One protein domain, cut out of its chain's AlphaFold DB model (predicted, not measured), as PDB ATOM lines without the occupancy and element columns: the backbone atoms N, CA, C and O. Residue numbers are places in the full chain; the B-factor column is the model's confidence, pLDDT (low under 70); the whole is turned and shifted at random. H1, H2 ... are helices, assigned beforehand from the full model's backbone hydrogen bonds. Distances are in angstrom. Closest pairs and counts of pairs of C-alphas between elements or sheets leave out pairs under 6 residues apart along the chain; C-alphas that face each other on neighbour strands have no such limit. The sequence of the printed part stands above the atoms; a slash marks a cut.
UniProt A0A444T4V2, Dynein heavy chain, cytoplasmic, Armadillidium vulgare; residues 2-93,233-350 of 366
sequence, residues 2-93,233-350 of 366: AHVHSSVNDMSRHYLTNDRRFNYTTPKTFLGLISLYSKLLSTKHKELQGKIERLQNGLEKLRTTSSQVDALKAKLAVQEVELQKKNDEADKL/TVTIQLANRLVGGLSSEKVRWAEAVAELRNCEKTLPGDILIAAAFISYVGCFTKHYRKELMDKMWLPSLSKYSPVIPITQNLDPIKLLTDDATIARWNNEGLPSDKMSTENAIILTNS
ATOM      1  N   ALA A   2      -6.042 -60.721 -14.154       92.31
ATOM      2  CA  ALA A   2      -6.094 -61.946 -13.327       92.31
ATOM      3  C   ALA A   2      -6.750 -63.159 -14.032       92.31
ATOM      4  O   ALA A   2      -6.155 -64.231 -14.061       92.31
ATOM      5  N   HIS A   3      -7.897 -62.960 -14.696       93.12
ATOM      6  CA  HIS A   3      -8.576 -63.994 -15.497       93.12
ATOM      7  C   HIS A   3      -7.704 -64.579 -16.628       93.12
ATOM      8  O   HIS A   3      -7.715 -65.783 -16.863       93.12
ATOM      9  N   VAL A   4      -6.894 -63.744 -17.293       93.50
ATOM     10  CA  VAL A   4      -5.917 -64.208 -18.295       93.50
ATOM     11  C   VAL A   4      -4.924 -65.157 -17.626       93.50
ATOM     12  O   VAL A   4      -4.739 -66.270 -18.102       93.50
ATOM     13  N   HIS A   5      -4.354 -64.772 -16.482       93.81
ATOM     14  CA  HIS A   5      -3.391 -65.607 -15.765       93.81
ATOM     15  C   HIS A   5      -3.980 -66.959 -15.327       93.81
ATOM     16  O   HIS A   5      -3.360 -67.989 -15.573       93.81
ATOM     17  N   SER A   6      -5.187 -66.982 -14.746       93.44
ATOM     18  CA  SER A   6      -5.839 -68.240 -14.359       93.44
ATOM     19  C   SER A   6      -6.179 -69.111 -15.572       93.44
ATOM     20  O   SER A   6      -5.830 -70.285 -15.573       93.44
ATOM     21  N   SER A   7      -6.742 -68.530 -16.639       94.75
ATOM     22  CA  SER A   7      -7.080 -69.277 -17.863       94.75
ATOM     23  C   SER A   7      -5.864 -69.931 -18.531       94.75
ATOM     24  O   SER A   7      -5.981 -71.024 -19.078       94.75
ATOM     25  N   VAL A   8      -4.676 -69.316 -18.435       95.50
ATOM     26  CA  VAL A   8      -3.428 -69.954 -18.882       95.50
ATOM     27  C   VAL A   8      -3.081 -71.136 -17.982       95.50
ATOM     28  O   VAL A   8      -2.773 -72.191 -18.512       95.50
ATOM     29  N   ASN A   9      -3.183 -71.009 -16.654       93.44
ATOM     30  CA  ASN A   9      -2.920 -72.116 -15.719       93.44
ATOM     31  C   ASN A   9      -3.845 -73.320 -15.973       93.44
ATOM     32  O   ASN A   9      -3.430 -74.473 -15.839       93.44
ATOM     33  N   ASP A  10      -5.097 -73.061 -16.348       93.56
ATOM     34  CA  ASP A  10      -6.060 -74.086 -16.749       93.56
ATOM     35  C   ASP A  10      -5.644 -74.730 -18.079       93.56
ATOM     36  O   ASP A  10      -5.505 -75.951 -18.169       93.56
ATOM     37  N   MET A  11      -5.317 -73.913 -19.084       95.06
ATOM     38  CA  MET A  11      -4.850 -74.382 -20.389       95.06
ATOM     39  C   MET A  11      -3.540 -75.184 -20.311       95.06
ATOM     40  O   MET A  11      -3.396 -76.194 -20.994       95.06
ATOM     41  N   SER A  12      -2.606 -74.810 -19.433       94.38
ATOM     42  CA  SER A  12      -1.371 -75.561 -19.161       94.38
ATOM     43  C   SER A  12      -1.659 -76.975 -18.643       94.38
ATOM     44  O   SER A  12      -0.957 -77.916 -19.013       94.38
ATOM     45  N   ARG A  13      -2.714 -77.158 -17.832       93.81
ATOM     46  CA  ARG A  13      -3.143 -78.481 -17.341       93.81
ATOM     47  C   ARG A  13      -3.764 -79.335 -18.452       93.81
ATOM     48  O   ARG A  13      -3.489 -80.536 -18.515       93.81
ATOM     49  N   HIS A  14      -4.518 -78.730 -19.370       93.62
ATOM     50  CA  HIS A  14      -5.024 -79.427 -20.560       93.62
ATOM     51  C   HIS A  14      -3.894 -79.803 -21.535       93.62
ATOM     52  O   HIS A  14      -3.820 -80.951 -21.965       93.62
ATOM     53  N   TYR A  15      -2.956 -78.893 -21.805       95.06
ATOM     54  CA  TYR A  15      -1.800 -79.117 -22.684       95.06
ATOM     55  C   TYR A  15      -0.854 -80.216 -22.160       95.06
ATOM     56  O   TYR A  15      -0.347 -81.028 -22.937       95.06
ATOM     57  N   LEU A  16      -0.687 -80.323 -20.836       93.56
ATOM     58  CA  LEU A  16       0.043 -81.428 -20.208       93.56
ATOM     59  C   LEU A  16      -0.704 -82.769 -20.309       93.56
ATOM     60  O   LEU A  16      -0.078 -83.810 -20.508       93.56
ATOM     61  N   THR A  17      -2.030 -82.756 -20.165       94.69
ATOM     62  CA  THR A  17      -2.863 -83.965 -20.278       94.69
ATOM     63  C   THR A  17      -2.856 -84.517 -21.703       94.69
ATOM     64  O   THR A  17      -2.618 -85.710 -21.891       94.69
ATOM     65  N   ASN A  18      -3.067 -83.639 -22.687       94.50
ATOM     66  CA  ASN A  18      -3.279 -83.985 -24.091       94.50
ATOM     67  C   ASN A  18      -1.958 -84.173 -24.856       94.50
ATOM     68  O   ASN A  18      -1.668 -85.261 -25.347       94.50
ATOM     69  N   ASP A  19      -1.136 -83.121 -24.937       92.88
ATOM     70  CA  ASP A  19       0.079 -83.080 -25.767       92.88
ATOM     71  C   ASP A  19       1.321 -83.608 -25.021       92.88
ATOM     72  O   ASP A  19       2.407 -83.673 -25.599       92.88
ATOM     73  N   ARG A  20       1.191 -83.932 -23.724       93.06
ATOM     74  CA  ARG A  20       2.301 -84.244 -22.795       93.06
ATOM     75  C   ARG A  20       3.347 -83.126 -22.674       93.06
ATOM     76  O   ARG A  20       4.483 -83.368 -22.273       93.06
ATOM     77  N   ARG A  21       2.960 -81.882 -22.980       90.25
ATOM     78  CA  ARG A  21       3.839 -80.702 -22.961       90.25
ATOM     79  C   ARG A  21       3.616 -79.883 -21.696       90.25
ATOM     80  O   ARG A  21       2.524 -79.381 -21.456       90.25
ATOM     81  N   PHE A  22       4.669 -79.722 -20.900       87.38
ATOM     82  CA  PHE A  22       4.640 -78.900 -19.691       87.38
ATOM     83  C   PHE A  22       5.045 -77.448 -19.999       87.38
ATOM     84  O   PHE A  22       5.992 -77.213 -20.749       87.38
ATOM     85  N   ASN A  23       4.382 -76.468 -19.382       89.38
ATOM     86  CA  ASN A  23       4.872 -75.091 -19.304       89.38
ATOM     87  C   ASN A  23       4.587 -74.486 -17.913       89.38
ATOM     88  O   ASN A  23       3.692 -74.944 -17.205       89.38
ATOM     89  N   TYR A  24       5.377 -73.486 -17.508       86.81
ATOM     90  CA  TYR A  24       5.299 -72.872 -16.178       86.81
ATOM     91  C   TYR A  24       4.800 -71.429 -16.253       86.81
ATOM     92  O   TYR A  24       5.478 -70.542 -16.781       86.81
ATOM     93  N   THR A  25       3.661 -71.163 -15.627       88.69
ATOM     94  CA  THR A  25       3.267 -69.817 -15.211       88.69
ATOM     95  C   THR A  25       3.831 -69.515 -13.822       88.69
ATOM     96  O   THR A  25       3.999 -70.397 -12.984       88.69
ATOM     97  N   THR A  26       4.179 -68.253 -13.571       91.06
ATOM     98  CA  THR A  26       4.712 -67.802 -12.275       91.06
ATOM     99  C   THR A  26       4.236 -66.381 -11.970       91.06
ATOM    100  O   THR A  26       3.932 -65.634 -12.912       91.06
ATOM    101  N   PRO A  27       4.271 -65.938 -10.696       92.44
ATOM    102  CA  PRO A  27       4.070 -64.533 -10.344       92.44
ATOM    103  C   PRO A  27       5.025 -63.590 -11.093       92.44
ATOM    104  O   PRO A  27       4.624 -62.505 -11.502       92.44
ATOM    105  N   LYS A  28       6.263 -64.023 -11.383       90.62
ATOM    106  CA  LYS A  28       7.228 -63.239 -12.175       90.62
ATOM    107  C   LYS A  28       6.779 -63.047 -13.631       90.62
ATOM    108  O   LYS A  28       6.993 -61.977 -14.191       90.62
ATOM    109  N   THR A  29       6.109 -64.031 -14.236       89.56
ATOM    110  CA  THR A  29       5.481 -63.860 -15.562       89.56
ATOM    111  C   THR A  29       4.237 -62.961 -15.491       89.56
ATOM    112  O   THR A  29       4.002 -62.199 -16.422       89.56
ATOM    113  N   PHE A  30       3.475 -62.972 -14.388       93.94
ATOM    114  CA  PHE A  30       2.355 -62.038 -14.185       93.94
ATOM    115  C   PHE A  30       2.810 -60.577 -14.022       93.94
ATOM    116  O   PHE A  30       2.250 -59.685 -14.655       93.94
ATOM    117  N   LEU A  31       3.884 -60.329 -13.265       93.38
ATOM    118  CA  LEU A  31       4.533 -59.012 -13.211       93.38
ATOM    119  C   LEU A  31       5.090 -58.595 -14.585       93.38
ATOM    120  O   LEU A  31       4.987 -57.429 -14.960       93.38
ATOM    121  N   GLY A  32       5.600 -59.555 -15.367       91.38
ATOM    122  CA  GLY A  32       5.990 -59.351 -16.765       91.38
ATOM    123  C   GLY A  32       4.842 -58.838 -17.643       91.38
ATOM    124  O   GLY A  32       5.030 -57.846 -18.342       91.38
ATOM    125  N   LEU A  33       3.644 -59.435 -17.547       93.56
ATOM    126  CA  LEU A  33       2.446 -58.942 -18.246       93.56
ATOM    127  C   LEU A  33       2.136 -57.483 -17.878       93.56
ATOM    128  O   LEU A  33       1.861 -56.680 -18.765       93.56
ATOM    129  N   ILE A  34       2.164 -57.138 -16.587       95.12
ATOM    130  CA  ILE A  34       1.843 -55.782 -16.109       95.12
ATOM    131  C   ILE A  34       2.859 -54.760 -16.646       95.12
ATOM    132  O   ILE A  34       2.466 -53.709 -17.156       95.12
ATOM    133  N   SER A  35       4.152 -55.092 -16.583       93.88
ATOM    134  CA  SER A  35       5.244 -54.266 -17.118       93.88
ATOM    135  C   SER A  35       5.092 -54.037 -18.624       93.88
ATOM    136  O   SER A  35       5.067 -52.893 -19.083       93.88
ATOM    137  N   LEU A  36       4.918 -55.120 -19.388       93.75
ATOM    138  CA  LEU A  36       4.783 -55.073 -20.841       93.75
ATOM    139  C   LEU A  36       3.524 -54.310 -21.274       93.75
ATOM    140  O   LEU A  36       3.592 -53.489 -22.184       93.75
ATOM    141  N   TYR A  37       2.394 -54.520 -20.593       95.62
ATOM    142  CA  TYR A  37       1.160 -53.766 -20.819       95.62
ATOM    143  C   TYR A  37       1.371 -52.260 -20.626       95.62
ATOM    144  O   TYR A  37       1.039 -51.481 -21.515       95.62
ATOM    145  N   SER A  38       1.968 -51.848 -19.502       95.88
ATOM    146  CA  SER A  38       2.215 -50.431 -19.198       95.88
ATOM    147  C   SER A  38       3.136 -49.772 -20.237       95.88
ATOM    148  O   SER A  38       2.850 -48.683 -20.744       95.88
ATOM    149  N   LYS A  39       4.203 -50.482 -20.632       94.44
ATOM    150  CA  LYS A  39       5.163 -50.077 -21.669       94.44
ATOM    151  C   LYS A  39       4.505 -49.926 -23.046       94.44
ATOM    152  O   LYS A  39       4.653 -48.879 -23.685       94.44
ATOM    153  N   LEU A  40       3.768 -50.943 -23.503       93.81
ATOM    154  CA  LEU A  40       3.093 -50.932 -24.805       93.81
ATOM    155  C   LEU A  40       1.978 -49.882 -24.856       93.81
ATOM    156  O   LEU A  40       1.889 -49.157 -25.843       93.81
ATOM    157  N   LEU A  41       1.181 -49.744 -23.789       95.75
ATOM    158  CA  LEU A  41       0.096 -48.764 -23.714       95.75
ATOM    159  C   LEU A  41       0.644 -47.339 -23.809       95.75
ATOM    160  O   LEU A  41       0.189 -46.566 -24.648       95.75
ATOM    161  N   SER A  42       1.669 -47.014 -23.014       96.31
ATOM    162  CA  SER A  42       2.307 -45.690 -23.021       96.31
ATOM    163  C   SER A  42       2.896 -45.347 -24.394       96.31
ATOM    164  O   SER A  42       2.718 -44.237 -24.897       96.31
ATOM    165  N   THR A  43       3.558 -46.318 -25.031       94.44
ATOM    166  CA  THR A  43       4.174 -46.141 -26.356       94.44
ATOM    167  C   THR A  43       3.117 -45.957 -27.445       94.44
ATOM    168  O   THR A  43       3.169 -44.982 -28.193       94.44
ATOM    169  N   LYS A  44       2.112 -46.841 -27.512       93.75
ATOM    170  CA  LYS A  44       1.064 -46.792 -28.543       93.75
ATOM    171  C   LYS A  44       0.084 -45.635 -28.356       93.75
ATOM    172  O   LYS A  44      -0.362 -45.076 -29.355       93.75
ATOM    173  N   HIS A  45      -0.181 -45.202 -27.124       95.50
ATOM    174  CA  HIS A  45      -0.940 -43.976 -26.869       95.50
ATOM    175  C   HIS A  45      -0.192 -42.753 -27.415       95.50
ATOM    176  O   HIS A  45      -0.771 -41.984 -28.178       95.50
ATOM    177  N   LYS A  46       1.118 -42.631 -27.149       96.44
ATOM    178  CA  LYS A  46       1.954 -41.547 -27.693       96.44
ATOM    179  C   LYS A  46       2.051 -41.579 -29.228       96.44
ATOM    180  O   LYS A  46       1.996 -40.526 -29.861       96.44
ATOM    181  N   GLU A  47       2.155 -42.763 -29.840       93.69
ATOM    182  CA  GLU A  47       2.104 -42.917 -31.306       93.69
ATOM    183  C   GLU A  47       0.765 -42.445 -31.900       93.69
ATOM    184  O   GLU A  47       0.758 -41.768 -32.931       93.69
ATOM    185  N   LEU A  48      -0.366 -42.806 -31.281       94.00
ATOM    186  CA  LEU A  48      -1.698 -42.395 -31.737       94.00
ATOM    187  C   LEU A  48      -1.924 -40.895 -31.527       94.00
ATOM    188  O   LEU A  48      -2.345 -40.219 -32.464       94.00
ATOM    189  N   GLN A  49      -1.573 -40.360 -30.356       95.75
ATOM    190  CA  GLN A  49      -1.662 -38.934 -30.047       95.75
ATOM    191  C   GLN A  49      -0.872 -38.098 -31.064       95.75
ATOM    192  O   GLN A  49      -1.437 -37.192 -31.673       95.75
ATOM    193  N   GLY A  50       0.388 -38.450 -31.350       96.69
ATOM    194  CA  GLY A  50       1.197 -37.732 -32.344       96.69
ATOM    195  C   GLY A  50       0.629 -37.798 -33.771       96.69
ATOM    196  O   GLY A  50       0.725 -36.827 -34.525       96.69
ATOM    197  N   LYS A  51      -0.021 -38.910 -34.153       95.94
ATOM    198  CA  LYS A  51      -0.742 -39.025 -35.438       95.94
ATOM    199  C   LYS A  51      -1.977 -38.116 -35.475       95.94
ATOM    200  O   LYS A  51      -2.186 -37.439 -36.482       95.94
ATOM    201  N   ILE A  52      -2.749 -38.080 -34.387       96.25
ATOM    202  CA  ILE A  52      -3.933 -37.228 -34.221       96.25
ATOM    203  C   ILE A  52      -3.537 -35.748 -34.277       96.25
ATOM    204  O   ILE A  52      -4.048 -35.022 -35.124       96.25
ATOM    205  N   GLU A  53      -2.585 -35.310 -33.451       96.88
ATOM    206  CA  GLU A  53      -2.120 -33.917 -33.385       96.88
ATOM    207  C   GLU A  53      -1.597 -33.427 -34.740       96.88
ATOM    208  O   GLU A  53      -1.945 -32.333 -35.182       96.88
ATOM    209  N   ARG A  54      -0.816 -34.247 -35.459       96.94
ATOM    210  CA  ARG A  54      -0.322 -33.908 -36.804       96.94
ATOM    211  C   ARG A  54      -1.462 -33.634 -37.793       96.94
ATOM    212  O   ARG A  54      -1.367 -32.689 -38.573       96.94
ATOM    213  N   LEU A  55      -2.522 -34.444 -37.769       96.38
ATOM    214  CA  LEU A  55      -3.685 -34.278 -38.647       96.38
ATOM    215  C   LEU A  55      -4.579 -33.111 -38.205       96.38
ATOM    216  O   LEU A  55      -4.986 -32.311 -39.045       96.38
ATOM    217  N   GLN A  56      -4.820 -32.948 -36.899       95.88
ATOM    218  CA  GLN A  56      -5.565 -31.810 -36.349       95.88
ATOM    219  C   GLN A  56      -4.877 -30.475 -36.681       95.88
ATOM    220  O   GLN A  56      -5.543 -29.545 -37.128       95.88
ATOM    221  N   ASN A  57      -3.544 -30.404 -36.598       96.38
ATOM    222  CA  ASN A  57      -2.763 -29.237 -37.025       96.38
ATOM    223  C   ASN A  57      -2.855 -28.961 -38.541       96.38
ATOM    224  O   ASN A  57      -2.775 -27.808 -38.962       96.38
ATOM    225  N   GLY A  58      -3.028 -29.993 -39.377       94.44
ATOM    226  CA  GLY A  58      -3.287 -29.835 -40.813       94.44
ATOM    227  C   GLY A  58      -4.685 -29.275 -41.095       94.44
ATOM    228  O   GLY A  58      -4.835 -28.312 -41.848       94.44
ATOM    229  N   LEU A  59      -5.703 -29.832 -40.432       95.38
ATOM    230  CA  LEU A  59      -7.093 -29.371 -40.507       95.38
ATOM    231  C   LEU A  59      -7.252 -27.924 -40.017       95.38
ATOM    232  O   LEU A  59      -7.947 -27.134 -40.656       95.38
ATOM    233  N   GLU A  60      -6.575 -27.553 -38.929       95.38
ATOM    234  CA  GLU A  60      -6.615 -26.199 -38.368       95.38
ATOM    235  C   GLU A  60      -5.939 -25.166 -39.284       95.38
ATOM    236  O   GLU A  60      -6.443 -24.053 -39.446       95.38
ATOM    237  N   LYS A  61      -4.854 -25.543 -39.973       94.06
ATOM    238  CA  LYS A  61      -4.261 -24.703 -41.028       94.06
ATOM    239  C   LYS A  61      -5.236 -24.479 -42.185       94.06
ATOM    240  O   LYS A  61      -5.430 -23.342 -42.596       94.06
ATOM    241  N   LEU A  62      -5.931 -25.518 -42.655       93.12
ATOM    242  CA  LEU A  62      -6.966 -25.357 -43.687       93.12
ATOM    243  C   LEU A  62      -8.139 -24.478 -43.213       93.12
ATOM    244  O   LEU A  62      -8.653 -23.670 -43.988       93.12
ATOM    245  N   ARG A  63      -8.545 -24.594 -41.941       92.56
ATOM    246  CA  ARG A  63      -9.595 -23.757 -41.336       92.56
ATOM    247  C   ARG A  63      -9.180 -22.285 -41.259       92.56
ATOM    248  O   ARG A  63      -9.956 -21.414 -41.649       92.56
ATOM    249  N   THR A  64      -7.963 -22.008 -40.795       94.25
ATOM    250  CA  THR A  64      -7.437 -20.639 -40.680       94.25
ATOM    251  C   THR A  64      -7.179 -20.005 -42.046       94.25
ATOM    252  O   THR A  64      -7.576 -18.859 -42.235       94.25
ATOM    253  N   THR A  65      -6.658 -20.742 -43.036       92.69
ATOM    254  CA  THR A  65      -6.549 -20.244 -44.421       92.69
ATOM    255  C   THR A  65      -7.918 -19.918 -45.025       92.69
ATOM    256  O   THR A  65      -8.053 -18.867 -45.643       92.69
ATOM    257  N   SER A  66      -8.956 -20.740 -44.809       91.25
ATOM    258  CA  SER A  66     -10.322 -20.400 -45.252       91.25
ATOM    259  C   SER A  66     -10.805 -19.095 -44.612       91.25
ATOM    260  O   SER A  66     -11.206 -18.175 -45.316       91.25
ATOM    261  N   SER A  67     -10.676 -18.967 -43.287       93.12
ATOM    262  CA  SER A  67     -11.082 -17.756 -42.561       93.12
ATOM    263  C   SER A  67     -10.318 -16.503 -43.011       93.12
ATOM    264  O   SER A  67     -10.902 -15.423 -43.071       93.12
ATOM    265  N   GLN A  68      -9.027 -16.629 -43.335       93.31
ATOM    266  CA  GLN A  68      -8.215 -15.542 -43.891       93.31
ATOM    267  C   GLN A  68      -8.677 -15.156 -45.299       93.31
ATOM    268  O   GLN A  68      -8.779 -13.971 -45.600       93.31
ATOM    269  N   VAL A  69      -9.005 -16.134 -46.148       93.94
ATOM    270  CA  VAL A  69      -9.567 -15.892 -47.484       93.94
ATOM    271  C   VAL A  69     -10.899 -15.152 -47.402       93.94
ATOM    272  O   VAL A  69     -11.114 -14.212 -48.161       93.94
ATOM    273  N   ASP A  70     -11.774 -15.528 -46.473       92.19
ATOM    274  CA  ASP A  70     -13.083 -14.889 -46.328       92.19
ATOM    275  C   ASP A  70     -12.970 -13.464 -45.747       92.19
ATOM    276  O   ASP A  70     -13.663 -12.554 -46.206       92.19
ATOM    277  N   ALA A  71     -12.005 -13.218 -44.852       93.44
ATOM    278  CA  ALA A  71     -11.647 -11.868 -44.411       93.44
ATOM    279  C   ALA A  71     -11.035 -11.007 -45.540       93.44
ATOM    280  O   ALA A  71     -11.349  -9.822 -45.651       93.44
ATOM    281  N   LEU A  72     -10.198 -11.589 -46.408       92.69
ATOM    282  CA  LEU A  72      -9.639 -10.893 -47.574       92.69
ATOM    283  C   LEU A  72     -10.718 -10.553 -48.611       92.69
ATOM    284  O   LEU A  72     -10.704  -9.441 -49.130       92.69
ATOM    285  N   LYS A  73     -11.686 -11.449 -48.871       93.00
ATOM    286  CA  LYS A  73     -12.862 -11.156 -49.718       93.00
ATOM    287  C   LYS A  73     -13.657  -9.966 -49.174       93.00
ATOM    288  O   LYS A  73     -14.001  -9.067 -49.934       93.00
ATOM    289  N   ALA A  74     -13.906  -9.935 -47.861       92.88
ATOM    290  CA  ALA A  74     -14.604  -8.823 -47.218       92.88
ATOM    291  C   ALA A  74     -13.828  -7.497 -47.339       92.88
ATOM    292  O   ALA A  74     -14.435  -6.463 -47.611       92.88
ATOM    293  N   LYS A  75     -12.493  -7.519 -47.202       91.00
ATOM    294  CA  LYS A  75     -11.649  -6.333 -47.432       91.00
ATOM    295  C   LYS A  75     -11.703  -5.870 -48.891       91.00
ATOM    296  O   LYS A  75     -11.885  -4.680 -49.131       91.00
ATOM    297  N   LEU A  76     -11.572  -6.793 -49.847       91.56
ATOM    298  CA  LEU A  76     -11.595  -6.487 -51.281       91.56
ATOM    299  C   LEU A  76     -12.906  -5.796 -51.684       91.56
ATOM    300  O   LEU A  76     -12.852  -4.727 -52.279       91.56
ATOM    301  N   ALA A  77     -14.057  -6.324 -51.257       91.56
ATOM    302  CA  ALA A  77     -15.365  -5.732 -51.551       91.56
ATOM    303  C   ALA A  77     -15.524  -4.289 -51.017       91.56
ATOM    304  O   ALA A  77     -16.223  -3.475 -51.617       91.56
ATOM    305  N   VAL A  78     -14.861  -3.939 -49.905       91.25
ATOM    306  CA  VAL A  78     -14.813  -2.550 -49.412       91.25
ATOM    307  C   VAL A  78     -13.893  -1.685 -50.282       91.25
ATOM    308  O   VAL A  78     -14.258  -0.560 -50.618       91.25
ATOM    309  N   GLN A  79     -12.729  -2.209 -50.687       87.69
ATOM    310  CA  GLN A  79     -11.778  -1.491 -51.546       87.69
ATOM    311  C   GLN A  79     -12.329  -1.238 -52.960       87.69
ATOM    312  O   GLN A  79     -12.104  -0.162 -53.502       87.69
ATOM    313  N   GLU A  80     -13.100  -2.166 -53.533       88.31
ATOM    314  CA  GLU A  80     -13.790  -1.993 -54.823       88.31
ATOM    315  C   GLU A  80     -14.807  -0.835 -54.773       88.31
ATOM    316  O   GLU A  80     -14.853   0.005 -55.675       88.31
ATOM    317  N   VAL A  81     -15.576  -0.724 -53.680       90.88
ATOM    318  CA  VAL A  81     -16.539   0.373 -53.466       90.88
ATOM    319  C   VAL A  81     -15.848   1.719 -53.216       90.88
ATOM    320  O   VAL A  81     -16.372   2.759 -53.617       90.88
ATOM    321  N   GLU A  82     -14.682   1.738 -52.564       87.44
ATOM    322  CA  GLU A  82     -13.878   2.960 -52.412       87.44
ATOM    323  C   GLU A  82     -13.262   3.400 -53.751       87.44
ATOM    324  O   GLU A  82     -13.331   4.578 -54.109       87.44
ATOM    325  N   LEU A  83     -12.730   2.453 -54.527       88.50
ATOM    326  CA  LEU A  83     -12.146   2.711 -55.841       88.50
ATOM    327  C   LEU A  83     -13.174   3.290 -56.821       88.50
ATOM    328  O   LEU A  83     -12.861   4.257 -57.517       88.50
ATOM    329  N   GLN A  84     -14.411   2.780 -56.833       86.81
ATOM    330  CA  GLN A  84     -15.456   3.354 -57.685       86.81
ATOM    331  C   GLN A  84     -15.761   4.817 -57.325       86.81
ATOM    332  O   GLN A  84     -15.890   5.643 -58.221       86.81
ATOM    333  N   LYS A  85     -15.780   5.181 -56.036       88.50
ATOM    334  CA  LYS A  85     -15.962   6.586 -55.630       88.50
ATOM    335  C   LYS A  85     -14.810   7.472 -56.108       88.50
ATOM    336  O   LYS A  85     -15.064   8.549 -56.640       88.50
ATOM    337  N   LYS A  86     -13.559   7.002 -56.000       86.12
ATOM    338  CA  LYS A  86     -12.390   7.736 -56.520       86.12
ATOM    339  C   LYS A  86     -12.378   7.841 -58.054       86.12
ATOM    340  O   LYS A  86     -11.859   8.826 -58.575       86.12
ATOM    341  N   ASN A  87     -12.982   6.894 -58.783       84.19
ATOM    342  CA  ASN A  87     -13.269   7.060 -60.216       84.19
ATOM    343  C   ASN A  87     -14.259   8.212 -60.438       84.19
ATOM    344  O   ASN A  87     -13.930   9.182 -61.119       84.19
ATOM    345  N   ASP A  88     -15.428   8.135 -59.795       87.00
ATOM    346  CA  ASP A  88     -16.513   9.111 -59.942       87.00
ATOM    347  C   ASP A  88     -16.104  10.536 -59.523       87.00
ATOM    348  O   ASP A  88     -16.766  11.502 -59.897       87.00
ATOM    349  N   GLU A  89     -15.084  10.698 -58.679       83.31
ATOM    350  CA  GLU A  89     -14.535  11.993 -58.251       83.31
ATOM    351  C   GLU A  89     -13.522  12.568 -59.253       83.31
ATOM    352  O   GLU A  89     -13.624  13.749 -59.594       83.31
ATOM    353  N   ALA A  90     -12.610  11.749 -59.791       81.06
ATOM    354  CA  ALA A  90     -11.656  12.187 -60.814       81.06
ATOM    355  C   ALA A  90     -12.369  12.695 -62.083       81.06
ATOM    356  O   ALA A  90     -12.041  13.768 -62.595       81.06
ATOM    357  N   ASP A  91     -13.418  11.993 -62.523       81.50
ATOM    358  CA  ASP A  91     -14.201  12.333 -63.721       81.50
ATOM    359  C   ASP A  91     -15.000  13.652 -63.588       81.50
ATOM    360  O   ASP A  91     -15.468  14.208 -64.588       81.50
ATOM    361  N   LYS A  92     -15.168  14.179 -62.364       84.50
ATOM    362  CA  LYS A  92     -15.808  15.484 -62.113       84.50
ATOM    363  C   LYS A  92     -14.834  16.646 -62.284       84.50
ATOM    364  O   LYS A  92     -15.232  17.669 -62.837       84.50
ATOM    365  N   LEU A  93     -13.581  16.495 -61.841       79.19
ATOM    366  CA  LEU A  93     -12.565  17.556 -61.912       79.19
ATOM    367  C   LEU A  93     -12.293  17.985 -63.360       79.19
ATOM    368  O   LEU A  93     -12.214  19.179 -63.634       79.19
ATOM    369  N   THR A 233      -6.765  -9.643 -54.929       94.00
ATOM    370  CA  THR A 233      -7.519 -10.563 -55.797       94.00
ATOM    371  C   THR A 233      -6.688 -11.785 -56.192       94.00
ATOM    372  O   THR A 233      -7.138 -12.918 -56.011       94.00
ATOM    373  N   VAL A 234      -5.445 -11.591 -56.647       94.44
ATOM    374  CA  VAL A 234      -4.515 -12.691 -56.969       94.44
ATOM    375  C   VAL A 234      -4.241 -13.563 -55.737       94.44
ATOM    376  O   VAL A 234      -4.261 -14.793 -55.825       94.44
ATOM    377  N   THR A 235      -4.067 -12.949 -54.563       93.50
ATOM    378  CA  THR A 235      -3.875 -13.667 -53.290       93.50
ATOM    379  C   THR A 235      -5.093 -14.532 -52.941       93.50
ATOM    380  O   THR A 235      -4.945 -15.712 -52.608       93.50
ATOM    381  N   ILE A 236      -6.307 -13.990 -53.087       94.50
ATOM    382  CA  ILE A 236      -7.571 -14.712 -52.884       94.50
ATOM    383  C   ILE A 236      -7.701 -15.879 -53.876       94.50
ATOM    384  O   ILE A 236      -8.070 -16.983 -53.470       94.50
ATOM    385  N   GLN A 237      -7.380 -15.691 -55.159       93.69
ATOM    386  CA  GLN A 237      -7.431 -16.759 -56.168       93.69
ATOM    387  C   GLN A 237      -6.463 -17.908 -55.839       93.69
ATOM    388  O   GLN A 237      -6.860 -19.076 -55.837       93.69
ATOM    389  N   LEU A 238      -5.209 -17.587 -55.499       93.25
ATOM    390  CA  LEU A 238      -4.189 -18.567 -55.110       93.25
ATOM    391  C   LEU A 238      -4.613 -19.382 -53.882       93.25
ATOM    392  O   LEU A 238      -4.483 -20.609 -53.878       93.25
ATOM    393  N   ALA A 239      -5.159 -18.719 -52.863       93.56
ATOM    394  CA  ALA A 239      -5.579 -19.366 -51.628       93.56
ATOM    395  C   ALA A 239      -6.871 -20.193 -51.792       93.56
ATOM    396  O   ALA A 239      -6.929 -21.315 -51.285       93.56
ATOM    397  N   ASN A 240      -7.862 -19.732 -52.571       92.38
ATOM    398  CA  ASN A 240      -9.017 -20.564 -52.947       92.38
ATOM    399  C   ASN A 240      -8.572 -21.820 -53.715       92.38
ATOM    400  O   ASN A 240      -9.071 -22.910 -53.437       92.38
ATOM    401  N   ARG A 241      -7.601 -21.705 -54.636       92.50
ATOM    402  CA  ARG A 241      -7.054 -22.857 -55.378       92.50
ATOM    403  C   ARG A 241      -6.369 -23.869 -54.451       92.50
ATOM    404  O   ARG A 241      -6.536 -25.069 -54.648       92.50
ATOM    405  N   LEU A 242      -5.647 -23.403 -53.429       91.25
ATOM    406  CA  LEU A 242      -5.027 -24.263 -52.416       91.25
ATOM    407  C   LEU A 242      -6.075 -24.983 -51.548       91.25
ATOM    408  O   LEU A 242      -6.001 -26.199 -51.382       91.25
ATOM    409  N   VAL A 243      -7.068 -24.253 -51.028       91.50
ATOM    410  CA  VAL A 243      -8.145 -24.820 -50.191       91.50
ATOM    411  C   VAL A 243      -9.017 -25.795 -50.992       91.50
ATOM    412  O   VAL A 243      -9.358 -26.864 -50.487       91.50
ATOM    413  N   GLY A 244      -9.323 -25.478 -52.254       92.19
ATOM    414  CA  GLY A 244     -10.038 -26.367 -53.171       92.19
ATOM    415  C   GLY A 244      -9.243 -27.629 -53.513       92.19
ATOM    416  O   GLY A 244      -9.783 -28.731 -53.424       92.19
ATOM    417  N   GLY A 245      -7.948 -27.499 -53.817       93.12
ATOM    418  CA  GLY A 245      -7.065 -28.637 -54.101       93.12
ATOM    419  C   GLY A 245      -6.849 -29.582 -52.911       93.12
ATOM    420  O   GLY A 245      -6.599 -30.766 -53.110       93.12
ATOM    421  N   LEU A 246      -6.997 -29.085 -51.679       92.88
ATOM    422  CA  LEU A 246      -6.908 -29.870 -50.440       92.88
ATOM    423  C   LEU A 246      -8.286 -30.248 -49.859       92.88
ATOM    424  O   LEU A 246      -8.365 -30.732 -48.730       92.88
ATOM    425  N   SER A 247      -9.379 -30.057 -50.605       91.56
ATOM    426  CA  SER A 247     -10.749 -30.297 -50.120       91.56
ATOM    427  C   SER A 247     -11.057 -31.773 -49.832       91.56
ATOM    428  O   SER A 247     -11.629 -32.081 -48.788       91.56
ATOM    429  N   SER A 248     -10.632 -32.694 -50.700       92.12
ATOM    430  CA  SER A 248     -10.750 -34.145 -50.486       92.12
ATOM    431  C   SER A 248      -9.840 -34.633 -49.355       92.12
ATOM    432  O   SER A 248     -10.258 -35.403 -48.494       92.12
ATOM    433  N   GLU A 249      -8.612 -34.118 -49.302       93.25
ATOM    434  CA  GLU A 249      -7.633 -34.445 -48.263       93.25
ATOM    435  C   GLU A 249      -8.087 -33.950 -46.873       93.25
ATOM    436  O   GLU A 249      -7.894 -34.647 -45.879       93.25
ATOM    437  N   LYS A 250      -8.800 -32.813 -46.797       94.31
ATOM    438  CA  LYS A 250      -9.477 -32.330 -45.579       94.31
ATOM    439  C   LYS A 250     -10.505 -33.332 -45.047       94.31
ATOM    440  O   LYS A 250     -10.550 -33.556 -43.840       94.31
ATOM    441  N   VAL A 251     -11.328 -33.919 -45.922       95.50
ATOM    442  CA  VAL A 251     -12.316 -34.942 -45.531       95.50
ATOM    443  C   VAL A 251     -11.586 -36.174 -44.997       95.50
ATOM    444  O   VAL A 251     -11.794 -36.552 -43.846       95.50
ATOM    445  N   ARG A 252     -10.614 -36.688 -45.759       96.50
ATOM    446  CA  ARG A 252      -9.809 -37.859 -45.385       96.50
ATOM    447  C   ARG A 252      -9.042 -37.677 -44.068       96.50
ATOM    448  O   ARG A 252      -8.908 -38.620 -43.293       96.50
ATOM    449  N   TRP A 253      -8.534 -36.475 -43.782       97.19
ATOM    450  CA  TRP A 253      -7.901 -36.156 -42.496       97.19
ATOM    451  C   TRP A 253      -8.906 -36.104 -41.341       97.19
ATOM    452  O   TRP A 253      -8.567 -36.540 -40.242       97.19
ATOM    453  N   ALA A 254     -10.117 -35.585 -41.557       96.38
ATOM    454  CA  ALA A 254     -11.157 -35.549 -40.530       96.38
ATOM    455  C   ALA A 254     -11.658 -36.963 -40.183       96.38
ATOM    456  O   ALA A 254     -11.770 -37.300 -39.004       96.38
ATOM    457  N   GLU A 255     -11.867 -37.804 -41.199       96.56
ATOM    458  CA  GLU A 255     -12.206 -39.224 -41.057       96.56
ATOM    459  C   GLU A 255     -11.099 -39.980 -40.308       96.56
ATOM    460  O   GLU A 255     -11.361 -40.563 -39.257       96.56
ATOM    461  N   ALA A 256      -9.841 -39.864 -40.749       96.31
ATOM    462  CA  ALA A 256      -8.706 -40.504 -40.081       96.31
ATOM    463  C   ALA A 256      -8.514 -40.029 -38.624       96.31
ATOM    464  O   ALA A 256      -8.126 -40.818 -37.764       96.31
ATOM    465  N   VAL A 257      -8.802 -38.761 -38.301       97.12
ATOM    466  CA  VAL A 257      -8.805 -38.283 -36.904       97.12
ATOM    467  C   VAL A 257      -9.937 -38.925 -36.099       97.12
ATOM    468  O   VAL A 257      -9.704 -39.310 -34.954       97.12
ATOM    469  N   ALA A 258     -11.135 -39.082 -36.668       95.75
ATOM    470  CA  ALA A 258     -12.252 -39.753 -36.003       95.75
ATOM    471  C   ALA A 258     -11.971 -41.250 -35.763       95.75
ATOM    472  O   ALA A 258     -12.239 -41.754 -34.671       95.75
ATOM    473  N   GLU A 259     -11.365 -41.941 -36.732       93.69
ATOM    474  CA  GLU A 259     -10.893 -43.324 -36.590       93.69
ATOM    475  C   GLU A 259      -9.835 -43.448 -35.488       93.69
ATOM    476  O   GLU A 259     -10.012 -44.222 -34.549       93.69
ATOM    477  N   LEU A 260      -8.774 -42.632 -35.528       94.25
ATOM    478  CA  LEU A 260      -7.715 -42.646 -34.512       94.25
ATOM    479  C   LEU A 260      -8.255 -42.330 -33.103       94.25
ATOM    480  O   LEU A 260      -7.826 -42.957 -32.136       94.25
ATOM    481  N   ARG A 261      -9.236 -41.422 -32.980       94.75
ATOM    482  CA  ARG A 261      -9.957 -41.125 -31.724       94.75
ATOM    483  C   ARG A 261     -10.890 -42.250 -31.265       94.75
ATOM    484  O   ARG A 261     -11.290 -42.261 -30.103       94.75
ATOM    485  N   ASN A 262     -11.253 -43.194 -32.132       92.88
ATOM    486  CA  ASN A 262     -11.951 -44.416 -31.734       92.88
ATOM    487  C   ASN A 262     -10.957 -45.508 -31.315       92.88
ATOM    488  O   ASN A 262     -11.152 -46.107 -30.258       92.88
ATOM    489  N   CYS A 263      -9.845 -45.675 -32.038       91.25
ATOM    490  CA  CYS A 263      -8.735 -46.546 -31.635       91.25
ATOM    491  C   CYS A 263      -8.150 -46.153 -30.265       91.25
ATOM    492  O   CYS A 263      -7.805 -47.016 -29.466       91.25
ATOM    493  N   GLU A 264      -8.086 -44.857 -29.945       93.12
ATOM    494  CA  GLU A 264      -7.674 -44.354 -28.623       93.12
ATOM    495  C   GLU A 264      -8.540 -44.910 -27.473       93.12
ATOM    496  O   GLU A 264      -8.026 -45.164 -26.384       93.12
ATOM    497  N   LYS A 265      -9.837 -45.160 -27.718       93.25
ATOM    498  CA  LYS A 265     -10.786 -45.698 -26.723       93.25
ATOM    499  C   LYS A 265     -10.652 -47.212 -26.540       93.25
ATOM    500  O   LYS A 265     -10.886 -47.705 -25.440       93.25
ATOM    501  N   THR A 266     -10.310 -47.947 -27.601       94.19
ATOM    502  CA  THR A 266     -10.138 -49.414 -27.570       94.19
ATOM    503  C   THR A 266      -8.731 -49.842 -27.164       94.19
ATOM    504  O   THR A 266      -8.550 -50.945 -26.648       94.19
ATOM    505  N   LEU A 267      -7.742 -48.952 -27.311       94.12
ATOM    506  CA  LEU A 267      -6.334 -49.202 -27.012       94.12
ATOM    507  C   LEU A 267      -6.080 -49.919 -25.666       94.12
ATOM    508  O   LEU A 267      -5.271 -50.847 -25.665       94.12
ATOM    509  N   PRO A 268      -6.734 -49.588 -24.530       93.94
ATOM    510  CA  PRO A 268      -6.493 -50.298 -23.272       93.94
ATOM    511  C   PRO A 268      -6.895 -51.782 -23.323       93.94
ATOM    512  O   PRO A 268      -6.190 -52.630 -22.777       93.94
ATOM    513  N   GLY A 269      -7.997 -52.123 -23.997       93.62
ATOM    514  CA  GLY A 269      -8.404 -53.514 -24.201       93.62
ATOM    515  C   GLY A 269      -7.525 -54.226 -25.231       93.62
ATOM    516  O   GLY A 269      -7.079 -55.352 -24.999       93.62
ATOM    517  N   ASP A 270      -7.207 -53.541 -26.328       94.38
ATOM    518  CA  ASP A 270      -6.410 -54.092 -27.425       94.38
ATOM    519  C   ASP A 270      -4.970 -54.416 -26.975       94.38
ATOM    520  O   ASP A 270      -4.455 -55.513 -27.217       94.38
ATOM    521  N   ILE A 271      -4.342 -53.509 -26.216       95.19
ATOM    522  CA  ILE A 271      -3.009 -53.705 -25.628       95.19
ATOM    523  C   ILE A 271      -3.034 -54.754 -24.506       95.19
ATOM    524  O   ILE A 271      -2.054 -55.478 -24.339       95.19
ATOM    525  N   LEU A 272      -4.139 -54.906 -23.762       94.56
ATOM    526  CA  LEU A 272      -4.279 -55.984 -22.772       94.56
ATOM    527  C   LEU A 272      -4.232 -57.367 -23.439       94.56
ATOM    528  O   LEU A 272      -3.538 -58.254 -22.938       94.56
ATOM    529  N   ILE A 273      -4.919 -57.547 -24.570       94.12
ATOM    530  CA  ILE A 273      -4.881 -58.799 -25.340       94.12
ATOM    531  C   ILE A 273      -3.503 -59.009 -25.982       94.12
ATOM    532  O   ILE A 273      -2.956 -60.107 -25.890       94.12
ATOM    533  N   ALA A 274      -2.892 -57.976 -26.567       94.12
ATOM    534  CA  ALA A 274      -1.572 -58.094 -27.190       94.12
ATOM    535  C   ALA A 274      -0.442 -58.377 -26.176       94.12
ATOM    536  O   ALA A 274       0.402 -59.243 -26.411       94.12
ATOM    537  N   ALA A 275      -0.452 -57.726 -25.009       94.62
ATOM    538  CA  ALA A 275       0.503 -58.006 -23.938       94.62
ATOM    539  C   ALA A 275       0.294 -59.412 -23.341       94.62
ATOM    540  O   ALA A 275       1.273 -60.099 -23.037       94.62
ATOM    541  N   ALA A 276      -0.958 -59.879 -23.224       93.94
ATOM    542  CA  ALA A 276      -1.276 -61.260 -22.845       93.94
ATOM    543  C   ALA A 276      -0.764 -62.275 -23.879       93.94
ATOM    544  O   ALA A 276      -0.188 -63.296 -23.496       93.94
ATOM    545  N   PHE A 277      -0.915 -61.963 -25.170       93.56
ATOM    546  CA  PHE A 277      -0.421 -62.777 -26.274       93.56
ATOM    547  C   PHE A 277       1.095 -62.993 -26.170       93.56
ATOM    548  O   PHE A 277       1.549 -64.130 -26.039       93.56
ATOM    549  N   ILE A 278       1.870 -61.904 -26.107       92.94
ATOM    550  CA  ILE A 278       3.335 -61.964 -25.962       92.94
ATOM    551  C   ILE A 278       3.741 -62.701 -24.673       92.94
ATOM    552  O   ILE A 278       4.635 -63.545 -24.697       92.94
ATOM    553  N   SER A 279       3.074 -62.418 -23.549       92.62
ATOM    554  CA  SER A 279       3.488 -62.917 -22.226       92.62
ATOM    555  C   SER A 279       3.256 -64.413 -21.997       92.62
ATOM    556  O   SER A 279       3.939 -64.993 -21.148       92.62
ATOM    557  N   TYR A 280       2.292 -65.030 -22.694       92.56
ATOM    558  CA  TYR A 280       1.843 -66.400 -22.397       92.56
ATOM    559  C   TYR A 280       1.715 -67.338 -23.602       92.56
ATOM    560  O   TYR A 280       1.823 -68.547 -23.420       92.56
ATOM    561  N   VAL A 281       1.475 -66.843 -24.820       91.94
ATOM    562  CA  VAL A 281       1.018 -67.707 -25.930       91.94
ATOM    563  C   VAL A 281       2.166 -68.441 -26.638       91.94
ATOM    564  O   VAL A 281       1.950 -69.488 -27.248       91.94
ATOM    565  N   GLY A 282       3.407 -67.958 -26.505       90.38
ATOM    566  CA  GLY A 282       4.573 -68.498 -27.219       90.38
ATOM    567  C   GLY A 282       4.810 -70.004 -27.044       90.38
ATOM    568  O   GLY A 282       5.143 -70.678 -28.017       90.38
ATOM    569  N   CYS A 283       4.569 -70.556 -25.850       90.50
ATOM    570  CA  CYS A 283       4.788 -71.977 -25.542       90.50
ATOM    571  C   CYS A 283       3.663 -72.928 -26.011       90.50
ATOM    572  O   CYS A 283       3.827 -74.150 -25.944       90.50
ATOM    573  N   PHE A 284       2.536 -72.393 -26.487       93.44
ATOM    574  CA  PHE A 284       1.377 -73.164 -26.945       93.44
ATOM    575  C   PHE A 284       1.373 -73.348 -28.470       93.44
ATOM    576  O   PHE A 284       1.757 -72.449 -29.224       93.44
ATOM    577  N   THR A 285       0.896 -74.504 -28.943       91.88
ATOM    578  CA  THR A 285       0.665 -74.771 -30.373       91.88
ATOM    579  C   THR A 285      -0.617 -74.095 -30.881       91.88
ATOM    580  O   THR A 285      -1.523 -73.768 -30.113       91.88
ATOM    581  N   LYS A 286      -0.694 -73.880 -32.204       91.38
ATOM    582  CA  LYS A 286      -1.705 -73.077 -32.929       91.38
ATOM    583  C   LYS A 286      -3.169 -73.262 -32.490       91.38
ATOM    584  O   LYS A 286      -3.924 -72.293 -32.530       91.38
ATOM    585  N   HIS A 287      -3.580 -74.466 -32.087       93.94
ATOM    586  CA  HIS A 287      -4.943 -74.725 -31.606       93.94
ATOM    587  C   HIS A 287      -5.219 -74.017 -30.270       93.94
ATOM    588  O   HIS A 287      -6.123 -73.188 -30.182       93.94
ATOM    589  N   TYR A 288      -4.375 -74.262 -29.267       93.88
ATOM    590  CA  TYR A 288      -4.483 -73.658 -27.940       93.88
ATOM    591  C   TYR A 288      -4.269 -72.133 -27.963       93.88
ATOM    592  O   TYR A 288      -4.897 -71.423 -27.180       93.88
ATOM    593  N   ARG A 289      -3.458 -71.606 -28.902       93.25
ATOM    594  CA  ARG A 289      -3.331 -70.149 -29.134       93.25
ATOM    595  C   ARG A 289      -4.687 -69.505 -29.442       93.25
ATOM    596  O   ARG A 289      -5.072 -68.534 -28.795       93.25
ATOM    597  N   LYS A 290      -5.417 -70.090 -30.401       92.19
ATOM    598  CA  LYS A 290      -6.771 -69.659 -30.771       92.19
ATOM    599  C   LYS A 290      -7.763 -69.853 -29.636       92.19
ATOM    600  O   LYS A 290      -8.574 -68.976 -29.390       92.19
ATOM    601  N   GLU A 291      -7.706 -70.971 -28.921       94.19
ATOM    602  CA  GLU A 291      -8.649 -71.221 -27.829       94.19
ATOM    603  C   GLU A 291      -8.522 -70.199 -26.687       94.19
ATOM    604  O   GLU A 291      -9.533 -69.650 -26.242       94.19
ATOM    605  N   LEU A 292      -7.289 -69.873 -26.281       93.75
ATOM    606  CA  LEU A 292      -7.015 -68.812 -25.308       93.75
ATOM    607  C   LEU A 292      -7.567 -67.457 -25.777       93.75
ATOM    608  O   LEU A 292      -8.313 -66.818 -25.039       93.75
ATOM    609  N   MET A 293      -7.260 -67.028 -27.006       91.12
ATOM    610  CA  MET A 293      -7.746 -65.748 -27.536       91.12
ATOM    611  C   MET A 293      -9.265 -65.723 -27.755       91.12
ATOM    612  O   MET A 293      -9.970 -64.913 -27.149       91.12
ATOM    613  N   ASP A 294      -9.750 -66.605 -28.628       90.94
ATOM    614  CA  ASP A 294     -11.063 -66.531 -29.268       90.94
ATOM    615  C   ASP A 294     -12.182 -67.006 -28.328       90.94
ATOM    616  O   ASP A 294     -13.292 -66.477 -28.383       90.94
ATOM    617  N   LYS A 295     -11.908 -67.988 -27.450       91.38
ATOM    618  CA  LYS A 295     -12.905 -68.531 -26.504       91.38
ATOM    619  C   LYS A 295     -12.769 -67.962 -25.092       91.38
ATOM    620  O   LYS A 295     -13.787 -67.703 -24.451       91.38
ATOM    621  N   MET A 296     -11.545 -67.792 -24.584       92.62
ATOM    622  CA  MET A 296     -11.332 -67.418 -23.176       92.62
ATOM    623  C   MET A 296     -11.158 -65.908 -22.974       92.62
ATOM    624  O   MET A 296     -11.807 -65.336 -22.100       92.62
ATOM    625  N   TRP A 297     -10.297 -65.242 -23.747       93.19
ATOM    626  CA  TRP A 297      -9.891 -63.863 -23.453       93.19
ATOM    627  C   TRP A 297     -10.822 -62.817 -24.058       93.19
ATOM    628  O   TRP A 297     -11.402 -62.036 -23.297       93.19
ATOM    629  N   LEU A 298     -11.014 -62.808 -25.382       90.50
ATOM    630  CA  LEU A 298     -11.867 -61.820 -26.054       90.50
ATOM    631  C   LEU A 298     -13.313 -61.841 -25.504       90.50
ATOM    632  O   LEU A 298     -13.796 -60.776 -25.112       90.50
ATOM    633  N   PRO A 299     -13.973 -63.006 -25.301       89.75
ATOM    634  CA  PRO A 299     -15.313 -63.064 -24.707       89.75
ATOM    635  C   PRO A 299     -15.361 -62.810 -23.192       89.75
ATOM    636  O   PRO A 299     -16.432 -62.926 -22.595       89.75
ATOM    637  N   SER A 300     -14.230 -62.526 -22.532       89.69
ATOM    638  CA  SER A 300     -14.215 -62.116 -21.119       89.69
ATOM    639  C   SER A 300     -14.270 -60.602 -20.937       89.69
ATOM    640  O   SER A 300     -14.850 -60.139 -19.960       89.69
ATOM    641  N   LEU A 301     -13.739 -59.818 -21.883       87.88
ATOM    642  CA  LEU A 301     -13.658 -58.357 -21.754       87.88
ATOM    643  C   LEU A 301     -15.035 -57.673 -21.769       87.88
ATOM    644  O   LEU A 301     -15.241 -56.692 -21.056       87.88
ATOM    645  N   SER A 302     -15.997 -58.250 -22.492       86.56
ATOM    646  CA  SER A 302     -17.399 -57.814 -22.533       86.56
ATOM    647  C   SER A 302     -18.229 -58.197 -21.300       86.56
ATOM    648  O   SER A 302     -19.360 -57.736 -21.174       86.56
ATOM    649  N   LYS A 303     -17.698 -59.025 -20.386       88.38
ATOM    650  CA  LYS A 303     -18.398 -59.473 -19.163       88.38
ATOM    651  C   LYS A 303     -18.137 -58.583 -17.945       88.38
ATOM    652  O   LYS A 303     -18.774 -58.772 -16.912       88.38
ATOM    653  N   TYR A 304     -17.188 -57.652 -18.036       87.00
ATOM    654  CA  TYR A 304     -16.871 -56.718 -16.956       87.00
ATOM    655  C   TYR A 304     -17.744 -55.459 -17.028       87.00
ATOM    656  O   TYR A 304     -18.195 -55.064 -18.101       87.00
ATOM    657  N   SER A 305     -17.961 -54.825 -15.874       85.44
ATOM    658  CA  SER A 305     -18.628 -53.527 -15.757       85.44
ATOM    659  C   SER A 305     -17.693 -52.544 -15.033       85.44
ATOM    660  O   SER A 305     -17.265 -52.865 -13.921       85.44
ATOM    661  N   PRO A 306     -17.344 -51.384 -15.626       84.00
ATOM    662  CA  PRO A 306     -17.654 -50.981 -17.001       84.00
ATOM    663  C   PRO A 306     -17.025 -51.921 -18.045       84.00
ATOM    664  O   PRO A 306     -16.004 -52.564 -17.792       84.00
ATOM    665  N   VAL A 307     -17.645 -51.993 -19.226       89.25
ATOM    666  CA  VAL A 307     -17.161 -52.809 -20.350       89.25
ATOM    667  C   VAL A 307     -15.815 -52.274 -20.833       89.25
ATOM    668  O   VAL A 307     -15.674 -51.076 -21.071       89.25
ATOM    669  N   ILE A 308     -14.838 -53.166 -21.013       90.75
ATOM    670  CA  ILE A 308     -13.521 -52.821 -21.563       90.75
ATOM    671  C   ILE A 308     -13.650 -52.749 -23.096       90.75
ATOM    672  O   ILE A 308     -13.912 -53.789 -23.709       90.75
ATOM    673  N   PRO A 309     -13.482 -51.575 -23.740       92.19
ATOM    674  CA  PRO A 309     -13.622 -51.466 -25.188       92.19
ATOM    675  C   PRO A 309     -12.464 -52.162 -25.912       92.19
ATOM    676  O   PRO A 309     -11.318 -52.086 -25.469       92.19
ATOM    677  N   ILE A 310     -12.768 -52.804 -27.040       91.38
ATOM    678  CA  ILE A 310     -11.809 -53.470 -27.932       91.38
ATOM    679  C   ILE A 310     -12.180 -53.234 -29.395       91.38
ATOM    680  O   ILE A 310     -13.350 -53.025 -29.726       91.38
ATOM    681  N   THR A 311     -11.184 -53.305 -30.272       90.69
ATOM    682  CA  THR A 311     -11.366 -53.297 -31.723       90.69
ATOM    683  C   THR A 311     -12.097 -54.569 -32.165       90.69
ATOM    684  O   THR A 311     -11.749 -55.683 -31.762       90.69
ATOM    685  N   GLN A 312     -13.117 -54.429 -33.018       83.75
ATOM    686  CA  GLN A 312     -13.815 -55.583 -33.594       83.75
ATOM    687  C   GLN A 312     -12.850 -56.411 -34.453       83.75
ATOM    688  O   GLN A 312     -12.152 -55.866 -35.304       83.75
ATOM    689  N   ASN A 313     -12.826 -57.731 -34.244       82.75
ATOM    690  CA  ASN A 313     -11.905 -58.657 -34.917       82.75
ATOM    691  C   ASN A 313     -10.412 -58.293 -34.740       82.75
ATOM    692  O   ASN A 313      -9.621 -58.435 -35.675       82.75
ATOM    693  N   LEU A 314     -10.031 -57.828 -33.542       83.56
ATOM    694  CA  LEU A 314      -8.645 -57.546 -33.155       83.56
ATOM    695  C   LEU A 314      -7.695 -58.704 -33.510       83.56
ATOM    696  O   LEU A 314      -7.780 -59.791 -32.939       83.56
ATOM    697  N   ASP A 315      -6.722 -58.431 -34.381       85.19
ATOM    698  CA  ASP A 315      -5.568 -59.303 -34.606       85.19
ATOM    699  C   ASP A 315      -4.328 -58.683 -33.935       85.19
ATOM    700  O   ASP A 315      -3.851 -57.648 -34.414       85.19
ATOM    701  N   PRO A 316      -3.774 -59.284 -32.860       83.25
ATOM    702  CA  PRO A 316      -2.583 -58.775 -32.175       83.25
ATOM    703  C   PRO A 316      -1.388 -58.538 -33.102       83.25
ATOM    704  O   PRO A 316      -0.562 -57.676 -32.810       83.25
ATOM    705  N   ILE A 317      -1.317 -59.245 -34.240       86.56
ATOM    706  CA  ILE A 317      -0.301 -59.008 -35.271       86.56
ATOM    707  C   ILE A 317      -0.310 -57.544 -35.723       86.56
ATOM    708  O   ILE A 317       0.715 -56.872 -35.638       86.56
ATOM    709  N   LYS A 318      -1.476 -57.028 -36.125       86.88
ATOM    710  CA  LYS A 318      -1.630 -55.687 -36.715       86.88
ATOM    711  C   LYS A 318      -1.437 -54.540 -35.716       86.88
ATOM    712  O   LYS A 318      -1.322 -53.388 -36.122       86.88
ATOM    713  N   LEU A 319      -1.429 -54.839 -34.414       87.38
ATOM    714  CA  LEU A 319      -1.160 -53.865 -33.351       87.38
ATOM    715  C   LEU A 319       0.334 -53.792 -32.989       87.38
ATOM    716  O   LEU A 319       0.816 -52.750 -32.539       87.38
ATOM    717  N   LEU A 320       1.056 -54.903 -33.162       88.38
ATOM    718  CA  LEU A 320       2.447 -55.077 -32.734       88.38
ATOM    719  C   LEU A 320       3.466 -54.935 -33.875       88.38
ATOM    720  O   LEU A 320       4.634 -54.662 -33.610       88.38
ATOM    721  N   THR A 321       3.050 -55.110 -35.130       90.12
ATOM    722  CA  THR A 321       3.910 -54.962 -36.309       90.12
ATOM    723  C   THR A 321       3.126 -54.433 -37.514       90.12
ATOM    724  O   THR A 321       1.897 -54.384 -37.486       90.12
ATOM    725  N   ASP A 322       3.839 -54.028 -38.564       90.69
ATOM    726  CA  ASP A 322       3.278 -53.574 -39.836       90.69
ATOM    727  C   ASP A 322       3.668 -54.499 -41.001       90.69
ATOM    728  O   ASP A 322       4.624 -55.277 -40.923       90.69
ATOM    729  N   ASP A 323       2.928 -54.412 -42.108       91.19
ATOM    730  CA  ASP A 323       3.148 -55.272 -43.278       91.19
ATOM    731  C   ASP A 323       4.546 -55.069 -43.898       91.19
ATOM    732  O   ASP A 323       5.107 -55.995 -44.481       91.19
ATOM    733  N   ALA A 324       5.153 -53.888 -43.714       93.38
ATOM    734  CA  ALA A 324       6.527 -53.598 -44.123       93.38
ATOM    735  C   ALA A 324       7.561 -54.395 -43.303       93.38
ATOM    736  O   ALA A 324       8.496 -54.964 -43.869       93.38
ATOM    737  N   THR A 325       7.382 -54.490 -41.983       93.19
ATOM    738  CA  THR A 325       8.227 -55.318 -41.112       93.19
ATOM    739  C   THR A 325       8.019 -56.808 -41.384       93.19
ATOM    740  O   THR A 325       9.003 -57.544 -41.458       93.19
ATOM    741  N   ILE A 326       6.777 -57.250 -41.622       92.88
ATOM    742  CA  ILE A 326       6.480 -58.637 -42.023       92.88
ATOM    743  C   ILE A 326       7.161 -58.973 -43.358       92.88
ATOM    744  O   ILE A 326       7.816 -60.009 -43.471       92.88
ATOM    745  N   ALA A 327       7.072 -58.090 -44.358       93.56
ATOM    746  CA  ALA A 327       7.754 -58.267 -45.638       93.56
ATOM    747  C   ALA A 327       9.283 -58.332 -45.476       93.56
ATOM    748  O   ALA A 327       9.929 -59.159 -46.120       93.56
ATOM    749  N   ARG A 328       9.866 -57.523 -44.577       94.94
ATOM    750  CA  ARG A 328      11.301 -57.593 -44.267       94.94
ATOM    751  C   ARG A 328      11.687 -58.946 -43.666       94.94
ATOM    752  O   ARG A 328      12.611 -59.570 -44.176       94.94
ATOM    753  N   TRP A 329      10.951 -59.444 -42.668       94.25
ATOM    754  CA  TRP A 329      11.199 -60.774 -42.095       94.25
ATOM    755  C   TRP A 329      11.069 -61.895 -43.137       94.25
ATOM    756  O   TRP A 329      11.887 -62.811 -43.157       94.25
ATOM    757  N   ASN A 330      10.080 -61.818 -44.034       93.50
ATOM    758  CA  ASN A 330       9.918 -62.798 -45.112       93.50
ATOM    759  C   ASN A 330      11.132 -62.800 -46.065       93.50
ATOM    760  O   ASN A 330      11.604 -63.868 -46.452       93.50
ATOM    761  N   ASN A 331      11.690 -61.624 -46.382       93.38
ATOM    762  CA  ASN A 331      12.916 -61.492 -47.181       93.38
ATOM    763  C   ASN A 331      14.168 -61.994 -46.430       93.38
ATOM    764  O   ASN A 331      15.045 -62.613 -47.029       93.38
ATOM    765  N   GLU A 332      14.240 -61.778 -45.113       92.12
ATOM    766  CA  GLU A 332      15.270 -62.353 -44.231       92.12
ATOM    767  C   GLU A 332      15.161 -63.897 -44.170       92.12
ATOM    768  O   GLU A 332      16.161 -64.595 -43.979       92.12
ATOM    769  N   GLY A 333      13.980 -64.463 -44.453       89.25
ATOM    770  CA  GLY A 333      13.728 -65.902 -44.613       89.25
ATOM    771  C   GLY A 333      12.705 -66.498 -43.646       89.25
ATOM    772  O   GLY A 333      12.585 -67.721 -43.583       89.25
ATOM    773  N   LEU A 334      11.978 -65.670 -42.892       90.62
ATOM    774  CA  LEU A 334      10.847 -66.123 -42.086       90.62
ATOM    775  C   LEU A 334       9.770 -66.739 -43.006       90.62
ATOM    776  O   LEU A 334       9.414 -66.129 -44.015       90.62
ATOM    777  N   PRO A 335       9.207 -67.917 -42.680       92.25
ATOM    778  CA  PRO A 335       8.067 -68.443 -43.419       92.25
ATOM    779  C   PRO A 335       6.859 -67.504 -43.313       92.25
ATOM    780  O   PRO A 335       6.517 -67.039 -42.228       92.25
ATOM    781  N   SER A 336       6.149 -67.302 -44.423       89.88
ATOM    782  CA  SER A 336       4.970 -66.425 -44.518       89.88
ATOM    783  C   SER A 336       3.702 -66.970 -43.833       89.88
ATOM    784  O   SER A 336       2.602 -66.456 -44.043       89.88
ATOM    785  N   ASP A 337       3.823 -68.019 -43.015       91.62
ATOM    786  CA  ASP A 337       2.708 -68.589 -42.270       91.62
ATOM    787  C   ASP A 337       2.464 -67.828 -40.955       91.62
ATOM    788  O   ASP A 337       3.401 -67.431 -40.259       91.62
ATOM    789  N   LYS A 338       1.189 -67.676 -40.571       90.00
ATOM    790  CA  LYS A 338       0.813 -66.877 -39.394       90.00
ATOM    791  C   LYS A 338       1.493 -67.330 -38.089       90.00
ATOM    792  O   LYS A 338       1.782 -66.475 -37.263       90.00
ATOM    793  N   MET A 339       1.794 -68.618 -37.882       89.88
ATOM    794  CA  MET A 339       2.477 -69.053 -36.653       89.88
ATOM    795  C   MET A 339       3.941 -68.590 -36.631       89.88
ATOM    796  O   MET A 339       4.432 -68.188 -35.576       89.88
ATOM    797  N   SER A 340       4.620 -68.593 -37.779       91.62
ATOM    798  CA  SER A 340       5.963 -68.018 -37.915       91.62
ATOM    799  C   SER A 340       5.953 -66.502 -37.671       91.62
ATOM    800  O   SER A 340       6.779 -66.011 -36.900       91.62
ATOM    801  N   THR A 341       4.968 -65.768 -38.206       92.62
ATOM    802  CA  THR A 341       4.789 -64.328 -37.924       92.62
ATOM    803  C   THR A 341       4.501 -64.051 -36.443       92.62
ATOM    804  O   THR A 341       5.140 -63.191 -35.841       92.62
ATOM    805  N   GLU A 342       3.593 -64.810 -35.815       92.62
ATOM    806  CA  GLU A 342       3.317 -64.729 -34.371       92.62
ATOM    807  C   GLU A 342       4.590 -64.950 -33.539       92.62
ATOM    808  O   GLU A 342       4.845 -64.212 -32.589       92.62
ATOM    809  N   ASN A 343       5.415 -65.938 -33.903       91.88
ATOM    810  CA  ASN A 343       6.662 -66.235 -33.201       91.88
ATOM    811  C   ASN A 343       7.687 -65.096 -33.337       91.88
ATOM    812  O   ASN A 343       8.307 -64.729 -32.340       91.88
ATOM    813  N   ALA A 344       7.834 -64.501 -34.526       92.12
ATOM    814  CA  ALA A 344       8.717 -63.351 -34.750       92.12
ATOM    815  C   ALA A 344       8.274 -62.108 -33.955       92.12
ATOM    816  O   ALA A 344       9.103 -61.388 -33.394       92.12
ATOM    817  N   ILE A 345       6.963 -61.887 -33.826       92.25
ATOM    818  CA  ILE A 345       6.391 -60.802 -33.017       92.25
ATOM    819  C   ILE A 345       6.653 -61.026 -31.526       92.25
ATOM    820  O   ILE A 345       7.079 -60.099 -30.836       92.25
ATOM    821  N   ILE A 346       6.461 -62.252 -31.029       92.38
ATOM    822  CA  ILE A 346       6.786 -62.614 -29.641       92.38
ATOM    823  C   ILE A 346       8.289 -62.431 -29.386       92.38
ATOM    824  O   ILE A 346       8.658 -61.856 -28.364       92.38
ATOM    825  N   LEU A 347       9.153 -62.851 -30.316       91.31
ATOM    826  CA  LEU A 347      10.606 -62.699 -30.216       91.31
ATOM    827  C   LEU A 347      11.048 -61.228 -30.162       91.31
ATOM    828  O   LEU A 347      11.901 -60.881 -29.354       91.31
ATOM    829  N   THR A 348      10.441 -60.362 -30.974       90.38
ATOM    830  CA  THR A 348      10.807 -58.935 -31.059       90.38
ATOM    831  C   THR A 348      10.177 -58.049 -29.982       90.38
ATOM    832  O   THR A 348      10.721 -56.986 -29.695       90.38
ATOM    833  N   ASN A 349       9.067 -58.467 -29.359       88.94
ATOM    834  CA  ASN A 349       8.358 -57.680 -28.337       88.94
ATOM    835  C   ASN A 349       8.508 -58.223 -26.899       88.94
ATOM    836  O   ASN A 349       7.964 -57.632 -25.965       88.94
ATOM    837  N   SER A 350       9.223 -59.333 -26.685       86.69
ATOM    838  CA  SER A 350       9.460 -59.871 -25.337       86.69
ATOM    839  C   SER A 350      10.589 -59.133 -24.610       86.69
ATOM    840  O   SER A 350      11.733 -59.151 -25.049       86.69
TER     841      SER A 350
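This is residues 2 to 93 and 233 to 350 of the 366 residues of the protein "Dynein heavy chain, cytoplasmic" of Armadillidium vulgare (UniProt A0A444T4V2). Picture a long helical stalk with a head of short helices at one end: H2 makes the long axis, and H3 and H4 run back along it. In the head H5, H6 and H8 pack on H4, H1 packs on H5, and H7 is near H8, while residues 77 to 93 of H2 stick out at the other end. The printed part has 210 residues with eight named helices, H1 to H8 in order, and no named strand: all helix, extended, radius of gyration of the C-alphas 28.3 A, spans 110 by 45 by 25 A.

Start at H2, residues 27 to 93: H4, residues 247 to 283, touches it at a shallow tilt of 5 degrees, opposite ways, closest at the C-alphas of Tyr 37 and Ala 275, 5.3 A. H3, residues 233 to 245, touches residues 62 to 76 of H2, closest at C-alphas 69 and 236, 5.9 A. H4 is the hub, with a kink of 58 degrees near residue 267. Look along H4 for H5, residues 286 to 301 (C-alphas 281 and 289, 5.9 A), H6, residues 316 to 320 (C-alphas 274 and 316, 5.1 A), and H8, residues 338 to 349, about perpendicular at 88 degrees (C-alphas 278 and 346, 5.1 A); each touches it. H1, residues 2 to 18, touches H5 at C-alphas 4 and 297, 6.5 A. H7, residues 323 to 332, is close to H8 but not clearly touching, and apart from H4. Each O i to N i+4 pair is within hydrogen-bond range in H1, H3, H6, H7 and H8, against 61 of 63 in H2, 28 of 33 in H4 and 8 of 12 in H5.

Find C-alpha 27 at (4.070, -64.533, -10.344); from there H2 runs 98.4 A to C-alpha 93 at (-12.565, 17.556, -61.912). H4 spans 50.8 A, H1 24.7 A and H5 22.0 A. H8 ends at C-alpha 349, (8.358, -57.680, -28.337).

The C-alphas of Thr 17 and Leu 93 are the farthest apart, 110.2 A. Residues 94 to 232 are not printed; C-alphas 93 and 233 are 29.2 A apart across the cut. The link from H5 to H6, 14 residues, is long. No printed residue is under 70 in pLDDT.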